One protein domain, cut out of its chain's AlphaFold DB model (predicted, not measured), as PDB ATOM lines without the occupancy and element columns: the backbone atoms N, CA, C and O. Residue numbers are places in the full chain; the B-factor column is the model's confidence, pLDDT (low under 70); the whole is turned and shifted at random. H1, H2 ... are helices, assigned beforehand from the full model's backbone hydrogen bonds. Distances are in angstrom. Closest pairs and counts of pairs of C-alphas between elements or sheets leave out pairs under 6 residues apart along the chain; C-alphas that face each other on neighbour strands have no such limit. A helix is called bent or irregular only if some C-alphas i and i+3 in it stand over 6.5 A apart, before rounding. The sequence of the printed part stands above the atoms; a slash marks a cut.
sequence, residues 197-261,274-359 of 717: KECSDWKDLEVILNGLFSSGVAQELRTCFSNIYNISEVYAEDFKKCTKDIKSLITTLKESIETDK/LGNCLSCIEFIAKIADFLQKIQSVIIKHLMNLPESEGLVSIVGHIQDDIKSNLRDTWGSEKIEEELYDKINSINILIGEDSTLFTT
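This is residues 197 to 261 and 274 to 359 of the 717 residues of an uncharacterized protein of Theileria equi strain WA (UniProt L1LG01). A long helix, H4, runs through the middle, with H3 side by side with it at one end and H5 crossing it near the other; the shorter H1, H2, H6 and H7 lie over one side of H3 and H4. Residues 255 to 261 stick out. The printed part has 151 residues with seven named helices, H1 to H7 in order, and no named strand: class all helix, mostly crossed. It is only just compact, close to loose, with radius of gyration of the C-alphas 17.7 A and spans 65 by 33 by 25 A, only just elongated.

H1, residues 202 to 214, begins at C-alpha 202 (48.223, 27.558, -148.487). H2 is residues 217 to 229. H3, residues 236 to 259, is 34.8 A long; H4, residues 274 to 304, 45.3 A. H5 is residues 311 to 325, H6 339 to 349. H7, residues 352 to 357, ends at C-alpha 357 (58.801, 13.212, -145.711); it is irregular, only just, with C-alphas 353 and 356 6.8 A apart.

H4 is the hub. The closest C-alphas of H3 and H4 are those of Lys 247 and Leu 278, and the closest C-alphas of H4 and H5 are those of Ile 298 and Ile 318. H3 touches H4 at a shallow tilt of 11 degrees, opposite ways (Lys 247 and Leu 278, 6.4 A). H4 touches H5, Ile 298 and Ile 318, 6.2 A. H7 touches H2, H3 and H4; H6 touches H1. Every O i to N i+4 pair is within hydrogen-bond range in H1 to H6; H7 has 0 of 2, and 1 of 3 O i to N i+3.

The farthest C-alphas, Lys 261 and Ser 308, are 68.1 A apart; across the cut, 16.6 A. H5 to H6 is a long link. pLDDT is under 70 in 25 residues.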
ATOM      1  N   LYS A 197      60.091  34.200-142.658       68.38
ATOM      2  CA  LYS A 197      58.663  34.124-142.321       68.38
ATOM      3  C   LYS A 197      58.219  32.673-142.133       68.38
ATOM      4  O   LYS A 197      58.505  31.789-142.926       68.38
ATOM      5  N   GLU A 198      57.450  32.419-141.082       70.56
ATOM      6  CA  GLU A 198      56.806  31.123-140.917       70.56
ATOM      7  C   GLU A 198      55.624  30.944-141.892       70.56
ATOM      8  O   GLU A 198      54.801  31.846-142.028       70.56
ATOM      9  N   CYS A 199      55.521  29.764-142.521       78.44
ATOM     10  CA  CYS A 199      54.412  29.391-143.411       78.44
ATOM     11  C   CYS A 199      53.057  29.623-142.725       78.44
ATOM     12  O   CYS A 199      52.783  29.023-141.678       78.44
ATOM     13  N   SER A 200      52.231  30.497-143.306       80.44
ATOM     14  CA  SER A 200      51.006  30.999-142.670       80.44
ATOM     15  C   SER A 200      49.716  30.680-143.421       80.44
ATOM     16  O   SER A 200      48.639  30.750-142.833       80.44
ATOM     17  N   ASP A 201      49.799  30.274-144.680       84.25
ATOM     18  CA  ASP A 201      48.647  29.932-145.507       84.25
ATOM     19  C   ASP A 201      49.018  28.876-146.564       84.25
ATOM     20  O   ASP A 201      50.135  28.345-146.597       84.25
ATOM     21  N   TRP A 202      48.045  28.530-147.408       85.62
ATOM     22  CA  TRP A 202      48.223  27.558-148.487       85.62
ATOM     23  C   TRP A 202      49.131  28.062-149.607       85.62
ATOM     24  O   TRP A 202      49.795  27.254-150.247       85.62
ATOM     25  N   LYS A 203      49.216  29.377-149.803       85.12
ATOM     26  CA  LYS A 203      50.051  29.991-150.831       85.12
ATOM     27  C   LYS A 203      51.527  29.955-150.447       85.12
ATOM     28  O   LYS A 203      52.364  29.546-151.246       85.12
ATOM     29  N   ASP A 204      51.846  30.299-149.201       84.06
ATOM     30  CA  ASP A 204      53.169  30.121-148.604       84.06
ATOM     31  C   ASP A 204      53.598  28.642-148.712       84.06
ATOM     32  O   ASP A 204      54.733  28.340-149.091       84.06
ATOM     33  N   LEU A 205      52.675  27.712-148.422       86.62
ATOM     34  CA  LEU A 205      52.920  26.272-148.533       86.62
ATOM     35  C   LEU A 205      53.200  25.853-149.978       86.62
ATOM     36  O   LEU A 205      54.157  25.122-150.217       86.62
ATOM     37  N   GLU A 206      52.407  26.322-150.936       86.44
ATOM     38  CA  GLU A 206      52.599  26.029-152.353       86.44
ATOM     39  C   GLU A 206      53.965  26.518-152.851       86.44
ATOM     40  O   GLU A 206      54.675  25.776-153.532       86.44
ATOM     41  N   VAL A 207      54.388  27.730-152.474       84.56
ATOM     42  CA  VAL A 207      55.713  28.248-152.851       84.56
ATOM     43  C   VAL A 207      56.825  27.383-152.253       84.56
ATOM     44  O   VAL A 207      57.780  27.042-152.953       84.56
ATOM     45  N   ILE A 208      56.692  26.959-150.992       85.56
ATOM     46  CA  ILE A 208      57.643  26.041-150.346       85.56
ATOM     47  C   ILE A 208      57.690  24.690-151.071       85.56
ATOM     48  O   ILE A 208      58.776  24.170-151.335       85.56
ATOM     49  N   LEU A 209      56.530  24.116-151.398       86.81
ATOM     50  CA  LEU A 209      56.419  22.830-152.084       86.81
ATOM     51  C   LEU A 209      57.018  22.898-153.492       86.81
ATOM     52  O   LEU A 209      57.803  22.027-153.859       86.81
ATOM     53  N   ASN A 210      56.737  23.956-154.252       83.69
ATOM     54  CA  ASN A 210      57.327  24.178-155.573       83.69
ATOM     55  C   ASN A 210      58.844  24.435-155.500       83.69
ATOM     56  O   ASN A 210      59.605  23.953-156.342       83.69
ATOM     57  N   GLY A 211      59.313  25.145-154.473       78.19
ATOM     58  CA  GLY A 211      60.741  25.324-154.204       78.19
ATOM     59  C   GLY A 211      61.448  24.006-153.863       78.19
ATOM     60  O   GLY A 211      62.558  23.753-154.321       78.19
ATOM     61  N   LEU A 212      60.800  23.119-153.105       80.12
ATOM     62  CA  LEU A 212      61.372  21.823-152.734       80.12
ATOM     63  C   LEU A 212      61.334  20.807-153.875       80.12
ATOM     64  O   LEU A 212      62.357  20.198-154.187       80.12
ATOM     65  N   PHE A 213      60.166  20.607-154.477       80.69
ATOM     66  CA  PHE A 213      59.921  19.529-155.430       80.69
ATOM     67  C   PHE A 213      60.129  19.983-156.871       80.69
ATOM     68  O   PHE A 213      61.008  19.458-157.549       80.69
ATOM     69  N   SER A 214      59.415  21.019-157.317       76.25
ATOM     70  CA  SER A 214      59.485  21.487-158.711       76.25
ATOM     71  C   SER A 214      60.852  22.077-159.076       76.25
ATOM     72  O   SER A 214      61.273  21.992-160.226       76.25
ATOM     73  N   SER A 215      61.587  22.631-158.104       69.75
ATOM     74  CA  SER A 215      62.956  23.130-158.324       69.75
ATOM     75  C   SER A 215      64.053  22.073-158.127       69.75
ATOM     76  O   SER A 215      65.234  22.399-158.254       69.75
ATOM     77  N   GLY A 216      63.689  20.827-157.797       68.44
ATOM     78  CA  GLY A 216      64.614  19.694-157.676       68.44
ATOM     79  C   GLY A 216      65.453  19.643-156.392       68.44
ATOM     80  O   GLY A 216      66.293  18.754-156.258       68.44
ATOM     81  N   VAL A 217      65.238  20.540-155.421       74.94
ATOM     82  CA  VAL A 217      66.012  20.580-154.161       74.94
ATOM     83  C   VAL A 217      65.845  19.286-153.360       74.94
ATOM     84  O   VAL A 217      66.819  18.726-152.860       74.94
ATOM     85  N   ALA A 218      64.619  18.771-153.267       76.56
ATOM     86  CA  ALA A 218      64.309  17.519-152.587       76.56
ATOM     87  C   ALA A 218      65.022  16.323-153.243       76.56
ATOM     88  O   ALA A 218      65.586  15.476-152.546       76.56
ATOM     89  N   GLN A 219      65.067  16.289-154.579       75.69
ATOM     90  CA  GLN A 219      65.779  15.263-155.337       75.69
ATOM     91  C   GLN A 219      67.291  15.348-155.111       75.69
ATOM     92  O   GLN A 219      67.932  14.330-154.869       75.69
ATOM     93  N   GLU A 220      67.867  16.549-155.116       71.50
ATOM     94  CA  GLU A 220      69.298  16.733-154.861       71.50
ATOM     95  C   GLU A 220      69.693  16.349-153.435       71.50
ATOM     96  O   GLU A 220      70.709  15.682-153.238       71.50
ATOM     97  N   LEU A 221      68.870  16.691-152.439       75.00
ATOM     98  CA  LEU A 221      69.058  16.232-151.063       75.00
ATOM     99  C   LEU A 221      68.961  14.707-150.970       75.00
ATOM    100  O   LEU A 221      69.792  14.085-150.312       75.00
ATOM    101  N   ARG A 222      67.999  14.089-151.666       73.12
ATOM    102  CA  ARG A 222      67.856  12.629-151.729       73.12
ATOM    103  C   ARG A 222      69.094  11.971-152.323       73.12
ATOM    104  O   ARG A 222      69.610  11.028-151.730       73.12
ATOM    105  N   THR A 223      69.592  12.473-153.449       69.88
ATOM    106  CA  THR A 223      70.817  11.978-154.089       69.88
ATOM    107  C   THR A 223      72.025  12.177-153.180       69.88
ATOM    108  O   THR A 223      72.808  11.251-152.990       69.88
ATOM    109  N   CYS A 224      72.145  13.343-152.541       68.19
ATOM    110  CA  CYS A 224      73.204  13.639-151.580       68.19
ATOM    111  C   CYS A 224      73.190  12.647-150.406       68.19
ATOM    112  O   CYS A 224      74.208  12.029-150.096       68.19
ATOM    113  N   PHE A 225      72.028  12.415-149.793       71.69
ATOM    114  CA  PHE A 225      71.886  11.479-148.679       71.69
ATOM    115  C   PHE A 225      72.094  10.028-149.096       71.69
ATOM    116  O   PHE A 225      72.781   9.286-148.393       71.69
ATOM    117  N   SER A 226      71.557   9.627-150.248       66.31
ATOM    118  CA  SER A 226      71.761   8.286-150.792       66.31
ATOM    119  C   SER A 226      73.243   8.019-151.036       66.31
ATOM    120  O   SER A 226      73.761   6.996-150.594       66.31
ATOM    121  N   ASN A 227      73.958   8.987-151.611       59.38
ATOM    122  CA  ASN A 227      75.382   8.869-151.897       59.38
ATOM    123  C   ASN A 227      76.241   8.869-150.623       59.38
ATOM    124  O   ASN A 227      77.146   8.045-150.504       59.38
ATOM    125  N   ILE A 228      75.964   9.753-149.656       60.69
ATOM    126  CA  ILE A 228      76.757   9.866-148.416       60.69
ATOM    127  C   ILE A 228      76.525   8.667-147.488       60.69
ATOM    128  O   ILE A 228      77.472   8.139-146.903       60.69
ATOM    129  N   TYR A 229      75.271   8.246-147.324       66.00
ATOM    130  CA  TYR A 229      74.885   7.260-146.311       66.00
ATOM    131  C   TYR A 229      74.597   5.869-146.886       66.00
ATOM    132  O   TYR A 229      74.321   4.948-146.117       66.00
ATOM    133  N   ASN A 230      74.693   5.701-148.211       66.25
ATOM    134  CA  ASN A 230      74.370   4.468-148.933       66.25
ATOM    135  C   ASN A 230      72.950   3.959-148.617       66.25
ATOM    136  O   ASN A 230      72.730   2.771-148.373       66.25
ATOM    137  N   ILE A 231      71.995   4.888-148.563       71.31
ATOM    138  CA  ILE A 231      70.580   4.616-148.301       71.31
ATOM    139  C   ILE A 231      69.863   4.595-149.652       71.31
ATOM    140  O   ILE A 231      69.809   5.614-150.338       71.31
ATOM    141  N   SER A 232      69.318   3.445-150.050       69.19
ATOM    142  CA  SER A 232      68.602   3.298-151.327       69.19
ATOM    143  C   SER A 232      67.306   4.114-151.370       69.19
ATOM    144  O   SER A 232      66.953   4.682-152.399       69.19
ATOM    145  N   GLU A 233      66.611   4.203-150.236       76.88
ATOM    146  CA  GLU A 233      65.347   4.922-150.088       76.88
ATOM    147  C   GLU A 233      65.372   5.754-148.812       76.88
ATOM    148  O   GLU A 233      65.497   5.219-147.710       76.88
ATOM    149  N   VAL A 234      65.279   7.071-148.975       78.38
ATOM    150  CA  VAL A 234      65.313   8.025-147.869       78.38
ATOM    151  C   VAL A 234      63.880   8.326-147.444       78.38
ATOM    152  O   VAL A 234      63.111   8.873-148.231       78.38
ATOM    153  N   TYR A 235      63.560   7.993-146.198       84.25
ATOM    154  CA  TYR A 235      62.278   8.288-145.553       84.25
ATOM    155  C   TYR A 235      62.429   9.395-144.512       84.25
ATOM    156  O   TYR A 235      63.548   9.801-144.198       84.25
ATOM    157  N   ALA A 236      61.322   9.836-143.907       84.12
ATOM    158  CA  ALA A 236      61.322  10.950-142.953       84.12
ATOM    159  C   ALA A 236      62.371  10.818-141.830       84.12
ATOM    160  O   ALA A 236      63.049  11.781-141.476       84.12
ATOM    161  N   GLU A 237      62.530   9.621-141.261       84.25
ATOM    162  CA  GLU A 237      63.491   9.359-140.180       84.25
ATOM    163  C   GLU A 237      64.944   9.448-140.663       84.25
ATOM    164  O   GLU A 237      65.790  10.062-140.004       84.25
ATOM    165  N   ASP A 238      65.215   8.881-141.840       83.75
ATOM    166  CA  ASP A 238      66.523   8.931-142.490       83.75
ATOM    167  C   ASP A 238      66.868  10.377-142.869       83.75
ATOM    168  O   ASP A 238      67.967  10.850-142.582       83.75
ATOM    169  N   PHE A 239      65.903  11.118-143.417       84.81
ATOM    170  CA  PHE A 239      66.028  12.529-143.771       84.81
ATOM    171  C   PHE A 239      66.365  13.396-142.548       84.81
ATOM    172  O   PHE A 239      67.312  14.189-142.575       84.81
ATOM    173  N   LYS A 240      65.652  13.213-141.426       85.56
ATOM    174  CA  LYS A 240      65.931  13.921-140.160       85.56
ATOM    175  C   LYS A 240      67.316  13.605-139.609       85.56
ATOM    176  O   LYS A 240      68.005  14.487-139.098       85.56
ATOM    177  N   LYS A 241      67.743  12.346-139.707       84.81
ATOM    178  CA  LYS A 241      69.083  11.942-139.282       84.81
ATOM    179  C   LYS A 241      70.159  12.599-140.151       84.81
ATOM    180  O   LYS A 241      71.074  13.211-139.609       84.81
ATOM    181  N   CYS A 242      70.021  12.535-141.474       81.88
ATOM    182  CA  CYS A 242      71.001  13.091-142.409       81.88
ATOM    183  C   CYS A 242      71.116  14.619-142.285       81.88
ATOM    184  O   CYS A 242      72.220  15.157-142.228       81.88
ATOM    185  N   THR A 243      69.992  15.333-142.164       85.12
ATOM    186  CA  THR A 243      69.992  16.794-141.945       85.12
ATOM    187  C   THR A 243      70.670  17.182-140.628       85.12
ATOM    188  O   THR A 243      71.450  18.138-140.594       85.12
ATOM    189  N   LYS A 244      70.451  16.417-139.548       85.88
ATOM    190  CA  LYS A 244      71.129  16.615-138.256       85.88
ATOM    191  C   LYS A 244      72.639  16.388-138.351       85.88
ATOM    192  O   LYS A 244      73.408  17.178-137.800       85.88
ATOM    193  N   ASP A 245      73.059  15.339-139.048       78.06
ATOM    194  CA  ASP A 245      74.471  15.013-139.237       78.06
ATOM    195  C   ASP A 245      75.186  16.092-140.077       78.06
ATOM    196  O   ASP A 245      76.255  16.561-139.682       78.06
ATOM    197  N   ILE A 246      74.568  16.574-141.167       80.19
ATOM    198  CA  ILE A 246      75.097  17.699-141.963       80.19
ATOM    199  C   ILE A 246      75.195  18.972-141.120       80.19
ATOM    200  O   ILE A 246      76.227  19.643-141.138       80.19
ATOM    201  N   LYS A 247      74.162  19.298-140.333       84.31
ATOM    202  CA  LYS A 247      74.203  20.445-139.416       84.31
ATOM    203  C   LYS A 247      75.376  20.338-138.438       84.31
ATOM    204  O   LYS A 247      76.084  21.326-138.224       84.31
ATOM    205  N   SER A 248      75.609  19.154-137.867       78.62
ATOM    206  CA  SER A 248      76.755  18.916-136.988       78.62
ATOM    207  C   SER A 248      78.074  19.151-137.724       78.62
ATOM    208  O   SER A 248      78.952  19.819-137.187       78.62
ATOM    209  N   LEU A 249      78.200  18.656-138.960       75.06
ATOM    210  CA  LEU A 249      79.408  18.800-139.772       75.06
ATOM    211  C   LEU A 249      79.715  20.268-140.090       75.06
ATOM    212  O   LEU A 249      80.846  20.708-139.888       75.06
ATOM    213  N   ILE A 250      78.714  21.044-140.518       79.31
ATOM    214  CA  ILE A 250      78.871  22.481-140.793       79.31
ATOM    215  C   ILE A 250      79.275  23.230-139.513       79.31
ATOM    216  O   ILE A 250      80.152  24.092-139.553       79.31
ATOM    217  N   THR A 251      78.678  22.878-138.368       79.06
ATOM    218  CA  THR A 251      79.000  23.494-137.068       79.06
ATOM    219  C   THR A 251      80.452  23.222-136.671       79.06
ATOM    220  O   THR A 251      81.200  24.158-136.392       79.06
ATOM    221  N   THR A 252      80.891  21.961-136.734       76.12
ATOM    222  CA  THR A 252      82.276  21.574-136.430       76.12
ATOM    223  C   THR A 252      83.276  22.218-137.393       76.12
ATOM    224  O   THR A 252      84.349  22.649-136.965       76.12
ATOM    225  N   LEU A 253      82.941  22.325-138.682       73.62
ATOM    226  CA  LEU A 253      83.788  22.992-139.672       73.62
ATOM    227  C   LEU A 253      83.940  24.487-139.361       73.62
ATOM    228  O   LEU A 253      85.058  25.000-139.351       73.62
ATOM    229  N   LYS A 254      82.833  25.169-139.047       80.56
ATOM    230  CA  LYS A 254      82.834  26.585-138.663       80.56
ATOM    231  C   LYS A 254      83.721  26.833-137.437       80.56
ATOM    232  O   LYS A 254      84.573  27.717-137.476       80.56
ATOM    233  N   GLU A 255      83.582  26.022-136.388       78.62
ATOM    234  CA  GLU A 255      84.413  26.106-135.174       78.62
ATOM    235  C   GLU A 255      85.903  25.847-135.467       78.62
ATOM    236  O   GLU A 255      86.785  26.545-134.953       78.62
ATOM    237  N   SER A 256      86.203  24.882-136.339       71.69
ATOM    238  CA  SER A 256      87.576  24.544-136.741       71.69
ATOM    239  C   SER A 256      88.242  25.679-137.534       71.69
ATOM    240  O   SER A 256      89.407  25.998-137.309       71.69
ATOM    241  N   ILE A 257      87.498  26.355-138.414       69.81
ATOM    242  CA  ILE A 257      87.995  27.506-139.186       69.81
ATOM    243  C   ILE A 257      88.160  28.750-138.298       69.81
ATOM    244  O   ILE A 257      89.089  29.538-138.483       69.81
ATOM    245  N   GLU A 258      87.277  28.956-137.317       72.50
ATOM    246  CA  GLU A 258      87.359  30.093-136.390       72.50
ATOM    247  C   GLU A 258      88.514  29.976-135.381       72.50
ATOM    248  O   GLU A 258      89.016  30.999-134.894       72.50
ATOM    249  N   THR A 259      88.962  28.754-135.080       66.94
ATOM    250  CA  THR A 259      90.086  28.484-134.172       66.94
ATOM    251  C   THR A 259      91.460  28.610-134.850       66.94
ATOM    252  O   THR A 259      92.422  29.002-134.183       66.94
ATOM    253  N   ASP A 260      91.564  28.421-136.171       63.47
ATOM    254  CA  ASP A 260      92.821  28.481-136.943       63.47
ATOM    255  C   ASP A 260      93.240  29.916-137.358       63.47
ATOM    256  O   ASP A 260      93.466  30.261-138.521       63.47
ATOM    257  N   LYS A 261      93.338  30.823-136.374       51.25
ATOM    258  CA  LYS A 261      93.558  32.280-136.543       51.25
ATOM    259  C   LYS A 261      94.944  32.705-137.086       51.25
ATOM    260  O   LYS A 261      95.395  33.813-136.788       51.25
ATOM    261  N   LEU A 274      79.237  30.124-144.141       78.50
ATOM    262  CA  LEU A 274      78.840  28.916-143.395       78.50
ATOM    263  C   LEU A 274      77.674  29.173-142.421       78.50
ATOM    264  O   LEU A 274      76.938  28.247-142.084       78.50
ATOM    265  N   GLY A 275      77.481  30.424-141.981       82.69
ATOM    266  CA  GLY A 275      76.293  30.828-141.230       82.69
ATOM    267  C   GLY A 275      75.011  30.694-142.054       82.69
ATOM    268  O   GLY A 275      74.025  30.173-141.548       82.69
ATOM    269  N   ASN A 276      75.049  31.073-143.333       83.31
ATOM    270  CA  ASN A 276      73.922  30.908-144.249       83.31
ATOM    271  C   ASN A 276      73.636  29.425-144.532       83.31
ATOM    272  O   ASN A 276      72.474  29.028-144.539       83.31
ATOM    273  N   CYS A 277      74.671  28.585-144.670       82.44
ATOM    274  CA  CYS A 277      74.489  27.134-144.801       82.44
ATOM    275  C   CYS A 277      73.766  26.534-143.581       82.44
ATOM    276  O   CYS A 277      72.876  25.701-143.741       82.44
ATOM    277  N   LEU A 278      74.119  26.979-142.364       85.62
ATOM    278  CA  LEU A 278      73.433  26.569-141.132       85.62
ATOM    279  C   LEU A 278      71.964  27.004-141.124       85.62
ATOM    280  O   LEU A 278      71.097  26.185-140.836       85.62
ATOM    281  N   SER A 279      71.669  28.255-141.479       85.38
ATOM    282  CA  SER A 279      70.286  28.740-141.572       85.38
ATOM    283  C   SER A 279      69.467  27.944-142.593       85.38
ATOM    284  O   SER A 279      68.332  27.565-142.313       85.38
ATOM    285  N   CYS A 280      70.060  27.622-143.745       84.19
ATOM    286  CA  CYS A 280      69.415  26.841-144.795       84.19
ATOM    287  C   CYS A 280      69.095  25.407-144.351       84.19
ATOM    288  O   CYS A 280      67.951  24.969-144.478       84.19
ATOM    289  N   ILE A 281      70.049  24.684-143.748       86.06
ATOM    290  CA  ILE A 281      69.782  23.317-143.270       86.06
ATOM    291  C   ILE A 281      68.784  23.294-142.103       86.06
ATOM    292  O   ILE A 281      67.979  22.371-141.995       86.06
ATOM    293  N   GLU A 282      68.798  24.314-141.239       87.88
ATOM    294  CA  GLU A 282      67.821  24.452-140.155       87.88
ATOM    295  C   GLU A 282      66.409  24.703-140.677       87.88
ATOM    296  O   GLU A 282      65.455  24.124-140.158       87.88
ATOM    297  N   PHE A 283      66.273  25.533-141.706       86.12
ATOM    298  CA  PHE A 283      65.004  25.772-142.377       86.12
ATOM    299  C   PHE A 283      64.466  24.505-143.048       86.12
ATOM    300  O   PHE A 283      63.323  24.129-142.793       86.12
ATOM    301  N   ILE A 284      65.303  23.793-143.813       85.56
ATOM    302  CA  ILE A 284      64.934  22.520-144.452       85.56
ATOM    303  C   ILE A 284      64.460  21.506-143.401       85.56
ATOM    304  O   ILE A 284      63.433  20.859-143.592       85.56
ATOM    305  N   ALA A 285      65.161  21.394-142.268       86.12
ATOM    306  CA  ALA A 285      64.761  20.496-141.185       86.12
ATOM    307  C   ALA A 285      63.409  20.892-140.562       86.12
ATOM    308  O   ALA A 285      62.549  20.032-140.366       86.12
ATOM    309  N   LYS A 286      63.190  22.189-140.295       86.56
ATOM    310  CA  LYS A 286      61.916  22.704-139.761       86.56
ATOM    311  C   LYS A 286      60.750  22.457-140.718       86.56
ATOM    312  O   LYS A 286      59.677  22.052-140.275       86.56
ATOM    313  N   ILE A 287      60.950  22.693-142.013       85.62
ATOM    314  CA  ILE A 287      59.917  22.465-143.025       85.62
ATOM    315  C   ILE A 287      59.631  20.982-143.180       85.62
ATOM    316  O   ILE A 287      58.465  20.614-143.207       85.62
ATOM    317  N   ALA A 288      60.645  20.121-143.209       84.81
ATOM    318  CA  ALA A 288      60.433  18.678-143.293       84.81
ATOM    319  C   ALA A 288      59.530  18.162-142.157       84.81
ATOM    320  O   ALA A 288      58.588  17.410-142.402       84.81
ATOM    321  N   ASP A 289      59.763  18.626-140.923       85.12
ATOM    322  CA  ASP A 289      58.900  18.318-139.775       85.12
ATOM    323  C   ASP A 289      57.470  18.847-139.954       85.12
ATOM    324  O   ASP A 289      56.503  18.195-139.552       85.12
ATOM    325  N   PHE A 290      57.324  20.036-140.534       86.25
ATOM    326  CA  PHE A 290      56.031  20.658-140.787       86.25
ATOM    327  C   PHE A 290      55.236  19.934-141.885       86.25
ATOM    328  O   PHE A 290      54.074  19.587-141.668       86.25
ATOM    329  N   LEU A 291      55.871  19.625-143.020       87.94
ATOM    330  CA  LEU A 291      55.265  18.897-144.136       87.94
ATOM    331  C   LEU A 291      54.842  17.489-143.720       87.94
ATOM    332  O   LEU A 291      53.746  17.066-144.067       87.94
ATOM    333  N   GLN A 292      55.645  16.796-142.906       87.94
ATOM    334  CA  GLN A 292      55.274  15.486-142.367       87.94
ATOM    335  C   GLN A 292      53.973  15.547-141.547       87.94
ATOM    336  O   GLN A 292      53.116  14.662-141.643       87.94
ATOM    337  N   LYS A 293      53.799  16.598-140.734       88.50
ATOM    338  CA  LYS A 293      52.576  16.793-139.945       88.50
ATOM    339  C   LYS A 293      51.368  17.098-140.830       88.50
ATOM    340  O   LYS A 293      50.318  16.497-140.618       88.50
ATOM    341  N   ILE A 294      51.516  17.974-141.827       89.19
ATOM    342  CA  ILE A 294      50.438  18.258-142.789       89.19
ATOM    343  C   ILE A 294      50.069  16.989-143.557       89.19
ATOM    344  O   ILE A 294      48.892  16.652-143.644       89.19
ATOM    345  N   GLN A 295      51.055  16.249-144.061       89.56
ATOM    346  CA  GLN A 295      50.830  15.003-144.790       89.56
ATOM    347  C   GLN A 295      50.050  13.996-143.930       89.56
ATOM    348  O   GLN A 295      49.105  13.380-144.411       89.56
ATOM    349  N   SER A 296      50.361  13.897-142.635       88.19
ATOM    350  CA  SER A 296      49.617  13.039-141.700       88.19
ATOM    351  C   SER A 296      48.149  13.465-141.547       88.19
ATOM    352  O   SER A 296      47.264  12.612-141.494       88.19
ATOM    353  N   VAL A 297      47.876  14.774-141.499       90.69
ATOM    354  CA  VAL A 297      46.508  15.323-141.465       90.69
ATOM    355  C   VAL A 297      45.764  15.016-142.765       90.69
ATOM    356  O   VAL A 297      44.629  14.545-142.723       90.69
ATOM    357  N   ILE A 298      46.413  15.220-143.914       91.56
ATOM    358  CA  ILE A 298      45.851  14.917-145.235       91.56
ATOM    359  C   ILE A 298      45.490  13.431-145.329       91.56
ATOM    360  O   ILE A 298      44.344  13.108-145.632       91.56
ATOM    361  N   ILE A 299      46.427  12.531-145.014       90.25
ATOM    362  CA  ILE A 299      46.196  11.079-145.051       90.25
ATOM    363  C   ILE A 299      45.048  10.705-144.112       90.25
ATOM    364  O   ILE A 299      44.128  10.001-144.516       90.25
ATOM    365  N   LYS A 300      45.036  11.222-142.877       90.88
ATOM    366  CA  LYS A 300      43.959  10.971-141.907       90.88
ATOM    367  C   LYS A 300      42.583  11.336-142.473       90.88
ATOM    368  O   LYS A 300      41.654  10.544-142.328       90.88
ATOM    369  N   HIS A 301      42.425  12.498-143.103       92.00
ATOM    370  CA  HIS A 301      41.132  12.907-143.668       92.00
ATOM    371  C   HIS A 301      40.779  12.128-144.927       92.00
ATOM    372  O   HIS A 301      39.671  11.607-145.029       92.00
ATOM    373  N   LEU A 302      41.728  11.960-145.848       90.81
ATOM    374  CA  LEU A 302      41.496  11.206-147.076       90.81
ATOM    375  C   LEU A 302      41.189   9.733-146.800       90.81
ATOM    376  O   LEU A 302      40.392   9.148-147.522       90.81
ATOM    377  N   MET A 303      41.743   9.121-145.756       89.06
ATOM    378  CA  MET A 303      41.409   7.743-145.385       89.06
ATOM    379  C   MET A 303      40.007   7.630-144.779       89.06
ATOM    380  O   MET A 303      39.260   6.717-145.132       89.06
ATOM    381  N   ASN A 304      39.629   8.563-143.902       89.38
ATOM    382  CA  ASN A 304      38.430   8.424-143.071       89.38
ATOM    383  C   ASN A 304      37.157   9.038-143.673       89.38
ATOM    384  O   ASN A 304      36.065   8.548-143.383       89.38
ATOM    385  N   LEU A 305      37.267  10.082-144.498       88.56
ATOM    386  CA  LEU A 305      36.103  10.763-145.070       88.56
ATOM    387  C   LEU A 305      35.625  10.062-146.349       88.56
ATOM    388  O   LEU A 305      36.452   9.699-147.189       88.56
ATOM    389  N   PRO A 306      34.318   9.823-146.536       86.44
ATOM    390  CA  PRO A 306      33.807   9.183-147.743       86.44
ATOM    391  C   PRO A 306      33.883  10.125-148.955       86.44
ATOM    392  O   PRO A 306      33.685  11.329-148.833       86.44
ATOM    393  N   GLU A 307      34.079   9.569-150.155       84.88
ATOM    394  CA  GLU A 307      34.138  10.349-151.411       84.88
ATOM    395  C   GLU A 307      32.858  11.169-151.663       84.88
ATOM    396  O   GLU A 307      32.889  12.208-152.317       84.88
ATOM    397  N   SER A 308      31.730  10.737-151.089       82.75
ATOM    398  CA  SER A 308      30.432  11.408-151.191       82.75
ATOM    399  C   SER A 308      30.353  12.768-150.495       82.75
ATOM    400  O   SER A 308      29.410  13.507-150.765       82.75
ATOM    401  N   GLU A 309      31.277  13.101-149.587       82.69
ATOM    402  CA  GLU A 309      31.314  14.431-148.955       82.69
ATOM    403  C   GLU A 309      31.733  15.539-149.929       82.69
ATOM    404  O   GLU A 309      31.411  16.708-149.717       82.69
ATOM    405  N   GLY A 310      32.387  15.173-151.034       84.62
ATOM    406  CA  GLY A 310      32.811  16.106-152.066       84.62
ATOM    407  C   GLY A 310      34.080  16.886-151.714       84.62
ATOM    408  O   GLY A 310      34.494  17.008-150.559       84.62
ATOM    409  N   LEU A 311      34.711  17.429-152.756       89.56
ATOM    410  CA  LEU A 311      36.042  18.035-152.689       89.56
ATOM    411  C   LEU A 311      36.122  19.219-151.715       89.56
ATOM    412  O   LEU A 311      37.025  19.277-150.886       89.56
ATOM    413  N   VAL A 312      35.152  20.135-151.779       89.00
ATOM    414  CA  VAL A 312      35.126  21.358-150.956       89.00
ATOM    415  C   VAL A 312      35.042  21.031-149.461       89.00
ATOM    416  O   VAL A 312      35.742  21.650-148.661       89.00
ATOM    417  N   SER A 313      34.236  20.032-149.081       88.50
ATOM    418  CA  SER A 313      34.086  19.617-147.679       88.50
ATOM    419  C   SER A 313      35.367  18.981-147.151       88.50
ATOM    420  O   SER A 313      35.846  19.344-146.080       88.50
ATOM    421  N   ILE A 314      35.968  18.076-147.929       89.19
ATOM    422  CA  ILE A 314      37.205  17.384-147.548       89.19
ATOM    423  C   ILE A 314      38.358  18.381-147.384       89.19
ATOM    424  O   ILE A 314      39.069  18.339-146.380       89.19
ATOM    425  N   VAL A 315      38.521  19.317-148.326       90.50
ATOM    426  CA  VAL A 315      39.533  20.382-148.226       90.50
ATOM    427  C   VAL A 315      39.265  21.285-147.016       90.50
ATOM    428  O   VAL A 315      40.206  21.644-146.310       90.50
ATOM    429  N   GLY A 316      37.997  21.594-146.723       88.62
ATOM    430  CA  GLY A 316      37.605  22.337-145.524       88.62
ATOM    431  C   GLY A 316      38.006  21.633-144.227       88.62
ATOM    432  O   GLY A 316      38.655  22.239-143.378       88.62
ATOM    433  N   HIS A 317      37.727  20.333-144.106       89.38
ATOM    434  CA  HIS A 317      38.130  19.538-142.942       89.38
ATOM    435  C   HIS A 317      39.649  19.481-142.756       89.38
ATOM    436  O   HIS A 317      40.134  19.567-141.626       89.38
ATOM    437  N   ILE A 318      40.410  19.381-143.851       90.88
ATOM    438  CA  ILE A 318      41.875  19.446-143.808       90.88
ATOM    439  C   ILE A 318      42.333  20.824-143.307       90.88
ATOM    440  O   ILE A 318      43.176  20.892-142.412       90.88
ATOM    441  N   GLN A 319      41.770  21.916-143.834       88.69
ATOM    442  CA  GLN A 319      42.115  23.280-143.422       88.69
ATOM    443  C   GLN A 319      41.812  23.525-141.934       88.69
ATOM    444  O   GLN A 319      42.654  24.077-141.222       88.69
ATOM    445  N   ASP A 320      40.659  23.071-141.443       88.06
ATOM    446  CA  ASP A 320      40.265  23.212-140.038       88.06
ATOM    447  C   ASP A 320      41.182  22.417-139.094       88.06
ATOM    448  O   ASP A 320      41.543  22.893-138.012       88.06
ATOM    449  N   ASP A 321      41.613  21.219-139.500       87.62
ATOM    450  CA  ASP A 321      42.515  20.378-138.703       87.62
ATOM    451  C   ASP A 321      43.948  20.945-138.690       87.62
ATOM    452  O   ASP A 321      44.609  20.925-137.653       87.62
ATOM    453  N   ILE A 322      44.416  21.538-139.799       87.12
ATOM    454  CA  ILE A 322      45.690  22.281-139.840       87.12
ATOM    455  C   ILE A 322      45.626  23.493-138.903       87.12
ATOM    456  O   ILE A 322      46.544  23.713-138.106       87.12
ATOM    457  N   LYS A 323      44.533  24.258-138.955       85.19
ATOM    458  CA  LYS A 323      44.361  25.450-138.123       85.19
ATOM    459  C   LYS A 323      44.301  25.113-136.634       85.19
ATOM    460  O   LYS A 323      44.917  25.799-135.832       85.19
ATOM    461  N   SER A 324      43.588  24.049-136.268       82.88
ATOM    462  CA  SER A 324      43.379  23.669-134.864       82.88
ATOM    463  C   SER A 324      44.546  22.901-134.233       82.88
ATOM    464  O   SER A 324      44.771  23.040-133.034       82.88
ATOM    465  N   ASN A 325      45.289  22.098-135.005       76.25
ATOM    466  CA  ASN A 325      46.339  21.228-134.454       76.25
ATOM    467  C   ASN A 325      47.769  21.646-134.804       76.25
ATOM    468  O   ASN A 325      48.706  21.176-134.153       76.25
ATOM    469  N   LEU A 326      47.967  22.471-135.836       76.00
ATOM    470  CA  LEU A 326      49.307  22.837-136.302       76.00
ATOM    471  C   LEU A 326      49.614  24.316-136.097       76.00
ATOM    472  O   LEU A 326      50.680  24.619-135.559       76.00
ATOM    473  N   ARG A 327      48.727  25.226-136.520       73.00
ATOM    474  CA  ARG A 327      48.955  26.680-136.452       73.00
ATOM    475  C   ARG A 327      47.641  27.456-136.329       73.00
ATOM    476  O   ARG A 327      46.929  27.606-137.318       73.00
ATOM    477  N   ASP A 328      47.404  28.075-135.173       62.91
ATOM    478  CA  ASP A 328      46.214  28.913-134.932       62.91
ATOM    479  C   ASP A 328      46.098  30.104-135.908       62.91
ATOM    480  O   ASP A 328      45.003  30.606-136.171       62.91
ATOM    481  N   THR A 329      47.228  30.551-136.468       63.75
ATOM    482  CA  THR A 329      47.327  31.662-137.427       63.75
ATOM    483  C   THR A 329      47.163  31.245-138.890       63.75
ATOM    484  O   THR A 329      47.337  32.094-139.761       63.75
ATOM    485  N   TRP A 330      46.837  29.975-139.182       76.00
ATOM    486  CA  TRP A 330      46.624  29.516-140.559       76.00
ATOM    487  C   TRP A 330      45.462  30.277-141.215       76.00
ATOM    488  O   TRP A 330      44.366  30.341-140.640       76.00
ATOM    489  N   GLY A 331      45.716  30.864-142.390       64.12
ATOM    490  CA  GLY A 331      44.819  31.787-143.097       64.12
ATOM    491  C   GLY A 331      43.341  31.366-143.102       64.12
ATOM    492  O   GLY A 331      42.993  30.203-143.320       64.12
ATOM    493  N   SER A 332      42.449  32.328-142.839       57.47
ATOM    494  CA  SER A 332      40.994  32.118-142.748       57.47
ATOM    495  C   SER A 332      40.252  32.345-144.068       57.47
ATOM    496  O   SER A 332      39.066  32.672-144.045       57.47
ATOM    497  N   GLU A 333      40.940  32.258-145.202       60.50
ATOM    498  CA  GLU A 333      40.355  32.603-146.496       60.50
ATOM    499  C   GLU A 333      39.271  31.615-146.938       60.50
ATOM    500  O   GLU A 333      39.274  30.428-146.578       60.50
ATOM    501  N   LYS A 334      38.307  32.143-147.707       63.34
ATOM    502  CA  LYS A 334      37.170  31.386-148.232       63.34
ATOM    503  C   LYS A 334      37.684  30.233-149.089       63.34
ATOM    504  O   LYS A 334      38.477  30.427-150.003       63.34
ATOM    505  N   ILE A 335      37.190  29.027-148.815       62.38
ATOM    506  CA  ILE A 335      37.641  27.791-149.476       62.38
ATOM    507  C   ILE A 335      37.476  27.858-151.003       62.38
ATOM    508  O   ILE A 335      38.300  27.296-151.714       62.38
ATOM    509  N   GLU A 336      36.460  28.568-151.497       62.47
ATOM    510  CA  GLU A 336      36.110  28.630-152.922       62.47
ATOM    511  C   GLU A 336      37.054  29.490-153.777       62.47
ATOM    512  O   GLU A 336      37.230  29.182-154.952       62.47
ATOM    513  N   GLU A 337      37.675  30.537-153.219       64.25
ATOM    514  CA  GLU A 337      38.530  31.462-153.989       64.25
ATOM    515  C   GLU A 337      39.949  30.895-154.207       64.25
ATOM    516  O   GLU A 337      40.565  31.166-155.233       64.25
ATOM    517  N   GLU A 338      40.418  30.021-153.310       73.00
ATOM    518  CA  GLU A 338      41.759  29.405-153.337       73.00
ATOM    519  C   GLU A 338      41.726  27.872-153.508       73.00
ATOM    520  O   GLU A 338      42.674  27.164-153.160       73.00
ATOM    521  N   LEU A 339      40.609  27.305-153.973       81.81
ATOM    522  CA  LEU A 339      40.446  25.847-154.012       81.81
ATOM    523  C   LEU A 339      41.541  25.162-154.852       81.81
ATOM    524  O   LEU A 339      41.987  24.068-154.511       81.81
ATOM    525  N   TYR A 340      41.993  25.817-155.922       82.69
ATOM    526  CA  TYR A 340      43.019  25.298-156.823       82.69
ATOM    527  C   TYR A 340      44.390  25.158-156.140       82.69
ATOM    528  O   TYR A 340      44.979  24.079-156.179       82.69
ATOM    529  N   ASP A 341      44.846  26.196-155.440       81.88
ATOM    530  CA  ASP A 341      46.141  26.224-154.740       81.88
ATOM    531  C   ASP A 341      46.187  25.154-153.630       81.88
ATOM    532  O   ASP A 341      47.187  24.452-153.429       81.88
ATOM    533  N   LYS A 342      45.043  24.943-152.960       88.50
ATOM    534  CA  LYS A 342      44.841  23.886-151.954       88.50
ATOM    535  C   LYS A 342      44.937  22.494-152.570       88.50
ATOM    536  O   LYS A 342      45.655  21.642-152.048       88.50
ATOM    537  N   ILE A 343      44.244  22.262-153.688       89.38
ATOM    538  CA  ILE A 343      44.300  20.990-154.422       89.38
ATOM    539  C   ILE A 343      45.727  20.706-154.889       89.38
ATOM    540  O   ILE A 343      46.209  19.588-154.708       89.38
ATOM    541  N   ASN A 344      46.414  21.705-155.449       88.88
ATOM    542  CA  ASN A 344      47.777  21.548-155.940       88.88
ATOM    543  C   ASN A 344      48.740  21.177-154.803       88.88
ATOM    544  O   ASN A 344      49.471  20.191-154.895       88.88
ATOM    545  N   SER A 345      48.661  21.891-153.678       89.94
ATOM    546  CA  SER A 345      49.461  21.601-152.484       89.94
ATOM    547  C   SER A 345      49.218  20.187-151.943       89.94
ATOM    548  O   SER A 345      50.170  19.474-151.618       89.94
ATOM    549  N   ILE A 346      47.952  19.752-151.880       91.31
ATOM    550  CA  ILE A 346      47.593  18.392-151.453       91.31
ATOM    551  C   ILE A 346      48.157  17.355-152.433       91.31
ATOM    552  O   ILE A 346      48.763  16.384-151.985       91.31
ATOM    553  N   ASN A 347      48.023  17.576-153.744       90.50
ATOM    554  CA  ASN A 347      48.538  16.680-154.783       90.50
ATOM    555  C   ASN A 347      50.057  16.504-154.708       90.50
ATOM    556  O   ASN A 347      50.542  15.378-154.809       90.50
ATOM    557  N   ILE A 348      50.809  17.587-154.490       88.25
ATOM    558  CA  ILE A 348      52.265  17.509-154.317       88.25
ATOM    559  C   ILE A 348      52.603  16.703-153.052       88.25
ATOM    560  O   ILE A 348      53.481  15.841-153.084       88.25
ATOM    561  N   LEU A 349      51.875  16.923-151.953       88.88
ATOM    562  CA  LEU A 349      52.095  16.245-150.671       88.88
ATOM    563  C   LEU A 349      51.703  14.764-150.642       88.88
ATOM    564  O   LEU A 349      52.166  14.049-149.758       88.88
ATOM    565  N   ILE A 350      50.870  14.294-151.569       88.12
ATOM    566  CA  ILE A 350      50.561  12.863-151.763       88.12
ATOM    567  C   ILE A 350      51.209  12.299-153.040       88.12
ATOM    568  O   ILE A 350      50.879  11.201-153.488       88.12
ATOM    569  N   GLY A 351      52.122  13.064-153.646       84.06
ATOM    570  CA  GLY A 351      52.855  12.703-154.854       84.06
ATOM    571  C   GLY A 351      54.059  11.796-154.586       84.06
ATOM    572  O   GLY A 351      54.472  11.592-153.445       84.06
ATOM    573  N   GLU A 352      54.662  11.276-155.656       71.44
ATOM    574  CA  GLU A 352      55.797  10.336-155.586       71.44
ATOM    575  C   GLU A 352      57.059  10.954-154.971       71.44
ATOM    576  O   GLU A 352      57.798  10.275-154.264       71.44
ATOM    577  N   ASP A 353      57.282  12.254-155.162       69.62
ATOM    578  CA  ASP A 353      58.451  12.931-154.597       69.62
ATOM    579  C   ASP A 353      58.310  13.203-153.091       69.62
ATOM    580  O   ASP A 353      59.309  13.347-152.380       69.62
ATOM    581  N   SER A 354      57.078  13.191-152.563       74.56
ATOM    582  CA  SER A 354      56.787  13.453-151.148       74.56
ATOM    583  C   SER A 354      57.232  12.336-150.198       74.56
ATOM    584  O   SER A 354      57.291  12.563-148.986       74.56
ATOM    585  N   THR A 355      57.633  11.166-150.722       73.50
ATOM    586  CA  THR A 355      58.068  10.002-149.925       73.50
ATOM    587  C   THR A 355      59.242  10.315-148.994       73.50
ATOM    588  O   THR A 355      59.417   9.653-147.974       73.50
ATOM    589  N   LEU A 356      60.029  11.350-149.319       72.56
ATOM    590  CA  LEU A 356      61.111  11.883-148.482       72.56
ATOM    591  C   LEU A 356      60.647  12.296-147.080       72.56
ATOM    592  O   LEU A 356      61.419  12.212-146.125       72.56
ATOM    593  N   PHE A 357      59.396  12.737-146.959       75.62
ATOM    594  CA  PHE A 357      58.801  13.212-145.711       75.62
ATOM    595  C   PHE A 357      57.792  12.221-145.122       75.62
ATOM    596  O   PHE A 357      57.256  12.455-144.037       75.62
ATOM    597  N   THR A 358      57.590  11.084-145.787       78.81
ATOM    598  CA  THR A 358      56.669  10.029-145.370       78.81
ATOM    599  C   THR A 358      57.384   9.006-144.489       78.81
ATOM    600  O   THR A 358      58.562   8.684-144.678       78.81
ATOM    601  N   THR A 359      56.682   8.490-143.481       80.19
ATOM    602  CA  THR A 359      57.158   7.336-142.705       80.19
ATOM    603  C   THR A 359      56.934   6.056-143.502       80.19
ATOM    604  O   THR A 359      55.977   5.949-144.264       80.19
TER     605      THR A 359